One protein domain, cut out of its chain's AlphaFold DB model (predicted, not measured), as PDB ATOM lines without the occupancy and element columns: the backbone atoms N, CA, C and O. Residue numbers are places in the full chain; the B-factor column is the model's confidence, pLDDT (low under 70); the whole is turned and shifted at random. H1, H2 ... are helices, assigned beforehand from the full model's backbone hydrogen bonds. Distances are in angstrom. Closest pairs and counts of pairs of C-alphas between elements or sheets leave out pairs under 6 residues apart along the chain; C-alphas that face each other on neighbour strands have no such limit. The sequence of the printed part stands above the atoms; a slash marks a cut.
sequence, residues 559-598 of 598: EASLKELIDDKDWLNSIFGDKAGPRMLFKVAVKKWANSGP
ATOM      1  N   GLU A 559     -33.978  53.846   4.281       55.16
ATOM      2  CA  GLU A 559     -34.390  53.650   2.896       55.16
ATOM      3  C   GLU A 559     -33.551  52.536   2.248       55.16
ATOM      4  O   GLU A 559     -34.058  51.777   1.418       55.16
ATOM      5  N   ALA A 560     -32.292  52.382   2.680       65.81
ATOM      6  CA  ALA A 560     -31.414  51.291   2.279       65.81
ATOM      7  C   ALA A 560     -31.937  49.907   2.708       65.81
ATOM      8  O   ALA A 560     -32.063  49.028   1.855       65.81
ATOM      9  N   SER A 561     -32.301  49.719   3.978       64.81
ATOM     10  CA  SER A 561     -32.814  48.445   4.505       64.81
ATOM     11  C   SER A 561     -34.187  48.091   3.933       64.81
ATOM     12  O   SER A 561     -34.463  46.935   3.621       64.81
ATOM     13  N   LEU A 562     -35.044  49.093   3.721       63.34
ATOM     14  CA  LEU A 562     -36.354  48.922   3.093       63.34
ATOM     15  C   LEU A 562     -36.222  48.470   1.628       63.34
ATOM     16  O   LEU A 562     -36.982  47.636   1.132       63.34
ATOM     17  N   LYS A 563     -35.236  49.036   0.927       67.56
ATOM     18  CA  LYS A 563     -34.911  48.695  -0.454       67.56
ATOM     19  C   LYS A 563     -34.276  47.313  -0.562       67.56
ATOM     20  O   LYS A 563     -34.623  46.580  -1.481       67.56
ATOM     21  N   GLU A 564     -33.430  46.942   0.392       75.75
ATOM     22  CA  GLU A 564     -32.881  45.590   0.513       75.75
ATOM     23  C   GLU A 564     -34.003  44.558   0.710       75.75
ATOM     24  O   GLU A 564     -34.057  43.577  -0.025       75.75
ATOM     25  N   LEU A 565     -34.991  44.850   1.566       66.19
ATOM     26  CA  LEU A 565     -36.184  44.014   1.761       66.19
ATOM     27  C   LEU A 565     -37.043  43.869   0.487       66.19
ATOM     28  O   LEU A 565     -37.616  42.817   0.213       66.19
ATOM     29  N   ILE A 566     -37.168  44.941  -0.304       73.12
ATOM     30  CA  ILE A 566     -37.893  44.935  -1.587       73.12
ATOM     31  C   ILE A 566     -37.151  44.124  -2.658       73.12
ATOM     32  O   ILE A 566     -37.783  43.573  -3.574       73.12
ATOM     33  N   ASP A 567     -35.826  44.126  -2.610       77.69
ATOM     34  CA  ASP A 567     -34.979  43.475  -3.602       77.69
ATOM     35  C   ASP A 567     -34.674  42.013  -3.230       77.69
ATOM     36  O   ASP A 567     -34.394  41.219  -4.134       77.69
ATOM     37  N   ASP A 568     -34.861  41.622  -1.965       81.81
ATOM     38  CA  ASP A 568     -34.829  40.231  -1.511       81.81
ATOM     39  C   ASP A 568     -36.051  39.451  -2.029       81.81
ATOM     40  O   ASP A 568     -37.175  39.486  -1.511       81.81
ATOM     41  N   LYS A 569     -35.815  38.743  -3.133       74.75
ATOM     42  CA  LYS A 569     -36.814  37.921  -3.811       74.75
ATOM     43  C   LYS A 569     -37.240  36.723  -2.962       74.75
ATOM     44  O   LYS A 569     -38.405  36.342  -3.050       74.75
ATOM     45  N   ASP A 570     -36.338  36.152  -2.172       80.06
ATOM     46  CA  ASP A 570     -36.601  34.942  -1.396       80.06
ATOM     47  C   ASP A 570     -37.450  35.274  -0.168       80.06
ATOM     48  O   ASP A 570     -38.424  34.577   0.118       80.06
ATOM     49  N   TRP A 571     -37.189  36.418   0.469       82.25
ATOM     50  CA  TRP A 571     -38.050  36.967   1.514       82.25
ATOM     51  C   TRP A 571     -39.445  37.350   0.992       82.25
ATOM     52  O   TRP A 571     -40.467  36.994   1.579       82.25
ATOM     53  N   LEU A 572     -39.538  38.014  -0.165       77.88
ATOM     54  CA  LEU A 572     -40.846  38.306  -0.767       77.88
ATOM     55  C   LEU A 572     -41.603  37.034  -1.174       77.88
ATOM     56  O   LEU A 572     -42.833  37.003  -1.105       77.88
ATOM     57  N   ASN A 573     -40.887  35.996  -1.606       79.81
ATOM     58  CA  ASN A 573     -41.464  34.694  -1.919       79.81
ATOM     59  C   ASN A 573     -41.916  33.945  -0.661       79.81
ATOM     60  O   ASN A 573     -42.919  33.240  -0.729       79.81
ATOM     61  N   SER A 574     -41.244  34.113   0.480       78.06
ATOM     62  CA  SER A 574     -41.648  33.462   1.730       78.06
ATOM     63  C   SER A 574     -42.944  34.046   2.302       78.06
ATOM     64  O   SER A 574     -43.755  33.303   2.846       78.06
ATOM     65  N   ILE A 575     -43.198  35.348   2.109       75.31
ATOM     66  CA  ILE A 575     -44.432  36.005   2.576       75.31
ATOM     67  C   ILE A 575     -45.585  35.852   1.580       75.31
ATOM     68  O   ILE A 575     -46.721  35.573   1.963       75.31
ATOM     69  N   PHE A 576     -45.327  36.081   0.292       82.81
ATOM     70  CA  PHE A 576     -46.387  36.178  -0.719       82.81
ATOM     71  C   PHE A 576     -46.510  34.927  -1.604       82.81
ATOM     72  O   PHE A 576     -47.401  34.866  -2.461       82.81
ATOM     73  N   GLY A 577     -45.635  33.934  -1.417       82.56
ATOM     74  CA  GLY A 577     -45.498  32.788  -2.312       82.56
ATOM     75  C   GLY A 577     -45.088  33.208  -3.728       82.56
ATOM     76  O   GLY A 577     -44.630  34.325  -3.982       82.56
ATOM     77  N   ASP A 578     -45.369  32.346  -4.705       76.94
ATOM     78  CA  ASP A 578     -45.149  32.649  -6.126       76.94
ATOM     79  C   ASP A 578     -46.167  33.636  -6.728       76.94
ATOM     80  O   ASP A 578     -46.169  33.919  -7.931       76.94
ATOM     81  N   LYS A 579     -47.014  34.272  -5.911       75.94
ATOM     82  CA  LYS A 579     -48.029  35.209  -6.402       75.94
ATOM     83  C   LYS A 579     -47.376  36.537  -6.792       75.94
ATOM     84  O   LYS A 579     -46.917  37.311  -5.956       75.94
ATOM     85  N   ALA A 580     -47.301  36.818  -8.093       72.19
ATOM     86  CA  ALA A 580     -46.672  38.037  -8.622       72.19
ATOM     87  C   ALA A 580     -47.425  39.331  -8.244       72.19
ATOM     88  O   ALA A 580     -46.802  40.375  -8.047       72.19
ATOM     89  N   GLY A 581     -48.753  39.258  -8.100       75.12
ATOM     90  CA  GLY A 581     -49.611  40.406  -7.783       75.12
ATOM     91  C   GLY A 581     -49.315  41.044  -6.417       75.12
ATOM     92  O   GLY A 581     -48.930  42.213  -6.378       75.12
ATOM     93  N   PRO A 582     -49.424  40.296  -5.302       71.69
ATOM     94  CA  PRO A 582     -49.143  40.817  -3.961       71.69
ATOM     95  C   PRO A 582     -47.717  41.359  -3.805       71.69
ATOM     96  O   PRO A 582     -47.532  42.429  -3.229       71.69
ATOM     97  N   ARG A 583     -46.721  40.696  -4.416       71.75
ATOM     98  CA  ARG A 583     -45.326  41.166  -4.441       71.75
ATOM     99  C   ARG A 583     -45.216  42.546  -5.090       71.75
ATOM    100  O   ARG A 583     -44.616  43.444  -4.508       71.75
ATOM    101  N   MET A 584     -45.823  42.753  -6.262       70.44
ATOM    102  CA  MET A 584     -45.831  44.074  -6.907       70.44
ATOM    103  C   MET A 584     -46.523  45.140  -6.054       70.44
ATOM    104  O   MET A 584     -46.001  46.248  -5.951       70.44
ATOM    105  N   LEU A 585     -47.666  44.822  -5.441       67.75
ATOM    106  CA  LEU A 585     -48.399  45.773  -4.601       67.75
ATOM    107  C   LEU A 585     -47.588  46.186  -3.372       67.75
ATOM    108  O   LEU A 585     -47.516  47.376  -3.077       67.75
ATOM    109  N   PHE A 586     -46.906  45.237  -2.726       77.44
ATOM    110  CA  PHE A 586     -45.988  45.524  -1.629       77.44
ATOM    111  C   PHE A 586     -44.837  46.430  -2.091       77.44
ATOM    112  O   PHE A 586     -44.636  47.499  -1.519       77.44
ATOM    113  N   LYS A 587     -44.162  46.110  -3.208       76.00
ATOM    114  CA  LYS A 587     -43.105  46.981  -3.767       76.00
ATOM    115  C   LYS A 587     -43.603  48.396  -4.070       76.00
ATOM    116  O   LYS A 587     -42.862  49.357  -3.882       76.00
ATOM    117  N   VAL A 588     -44.833  48.541  -4.567       73.75
ATOM    118  CA  VAL A 588     -45.435  49.849  -4.871       73.75
ATOM    119  C   VAL A 588     -45.784  50.611  -3.595       73.75
ATOM    120  O   VAL A 588     -45.498  51.803  -3.526       73.75
ATOM    121  N   ALA A 589     -46.372  49.952  -2.596       71.81
ATOM    122  CA  ALA A 589     -46.705  50.565  -1.311       71.81
ATOM    123  C   ALA A 589     -45.446  51.066  -0.594       71.81
ATOM    124  O   ALA A 589     -45.389  52.220  -0.182       71.81
ATOM    125  N   VAL A 590     -44.404  50.239  -0.561       70.12
ATOM    126  CA  VAL A 590     -43.127  50.555   0.080       70.12
ATOM    127  C   VAL A 590     -42.378  51.662  -0.677       70.12
ATOM    128  O   VAL A 590     -41.878  52.601  -0.065       70.12
ATOM    129  N   LYS A 591     -42.388  51.650  -2.020       73.00
ATOM    130  CA  LYS A 591     -41.873  52.779  -2.820       73.00
ATOM    131  C   LYS A 591     -42.666  54.062  -2.606       73.00
ATOM    132  O   LYS A 591     -42.081  55.138  -2.662       73.00
ATOM    133  N   LYS A 592     -43.987  53.984  -2.432       74.44
ATOM    134  CA  LYS A 592     -44.800  55.167  -2.127       74.44
ATOM    135  C   LYS A 592     -44.420  55.727  -0.765       74.44
ATOM    136  O   LYS A 592     -44.111  56.906  -0.714       74.44
ATOM    137  N   TRP A 593     -44.353  54.874   0.255       69.25
ATOM    138  CA  TRP A 593     -43.954  55.237   1.613       69.25
ATOM    139  C   TRP A 593     -42.570  55.905   1.652       69.25
ATOM    140  O   TRP A 593     -42.443  57.026   2.130       69.25
ATOM    141  N   ALA A 594     -41.564  55.305   1.002       66.31
ATOM    142  CA  ALA A 594     -40.219  55.883   0.909       66.31
ATOM    143  C   ALA A 594     -40.191  57.278   0.250       66.31
ATOM    144  O   ALA A 594     -39.372  58.118   0.604       66.31
ATOM    145  N   ASN A 595     -41.092  57.550  -0.702       64.00
ATOM    146  CA  ASN A 595     -41.163  58.847  -1.384       64.00
ATOM    147  C   ASN A 595     -42.072  59.868  -0.680       64.00
ATOM    148  O   ASN A 595     -41.923  61.066  -0.920       64.00
ATOM    149  N   SER A 596     -43.043  59.424   0.119       61.38
ATOM    150  CA  SER A 596     -43.993  60.301   0.813       61.38
ATOM    151  C   SER A 596     -43.551  60.689   2.222       61.38
ATOM    152  O   SER A 596     -44.145  61.604   2.788       61.38
ATOM    153  N   GLY A 597     -42.521  60.032   2.764       60.09
ATOM    154  CA  GLY A 597     -42.235  60.072   4.196       60.09
ATOM    155  C   GLY A 597     -43.237  59.225   4.998       60.09
ATOM    156  O   GLY A 597     -44.136  58.630   4.385       60.09
ATOM    157  N   PRO A 598     -43.049  59.143   6.333       50.94
ATOM    158  CA  PRO A 598     -43.836  58.288   7.221       50.94
ATOM    159  C   PRO A 598     -45.346  58.522   7.148       50.94
ATOM    160  O   PRO A 598     -45.773  59.697   7.034       50.94
TER     161      PRO A 598
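Overview. This is residues 559 to 598 of the 598 residues of an uncharacterized protein of Klebsormidium nitens (UniProt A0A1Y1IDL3). The model is a U of three helices: the long helix H3 and the shorter helix H1 run side by side in opposite directions, and the short helix H2 lies crosswise at one end, where the chain turns from one to the other. H1 packs on residues 587 to 594 of H3, while H2 packs on residues 582 to 583 near the beginning of H3. The printed part has 40 residues with three named helices, in the order H1, H2, H3 along the chain, and no named strand; its class is all helix. It is compact, with a radius of gyration of the C-alphas of 10.2 A, and elongated in outline, with spans of 29 by 18 by 11 A.

Along the chain. The longest helix, H3, holds residues 580 to 596 and measures 24.3 A from first to last C-alpha. It begins at C-alpha 580, at (-46.672, 38.037, -8.622), and ends at C-alpha 596, at (-43.993, 60.301, 0.813). H1 holds residues 559 to 567, 12.1 A from first to last C-alpha, and begins at C-alpha 559, at (-34.390, 53.650, 2.896). H2 holds residues 569 to 576, 10.2 A from first to last C-alpha.

Arrangement. H3 touches H1 with residues 587 to 594 alone. Their closest C-alphas, those of Ile 566 and Lys 587, are 6.0 A apart. H1 and H3 stand at a shallow tilt of 11 degrees and run opposite ways, 11.2 A from centre to centre. H3 touches H2 with residues 582 to 583 alone, and their closest C-alphas, those of Phe 576 and Pro 582, are 6.3 A apart. The lines of H2 and H3 are about perpendicular, at 75 degrees. H1 and H2 only just touch, only at the corner by their link, with 3 pairs of C-alphas within 8 A. The closest of these are the C-alphas of Leu 565 and Trp 571, 7.3 A apart, and the two lines are about perpendicular, at 79 degrees. In H1, H2 and H3, every backbone O i to N i+4 pair is within hydrogen-bond range.

Size, cuts and confidence. The two C-alphas farthest apart, those of Asp 578 and Gly 597, are 29.4 A from each other. The first and last printed C-alphas, those of Glu 559 and Pro 598, are 11.4 A apart, and Pro 598 is the chain's last residue. The printed part has no cut. The link from H1 to H2, one residue, and the link from H2 to H3, three residues, are both tight. The mean pLDDT of the printed part is 71.9; it is under 70 at residues 559 to 563, residue 565, residue 585 and residues 593 to 598.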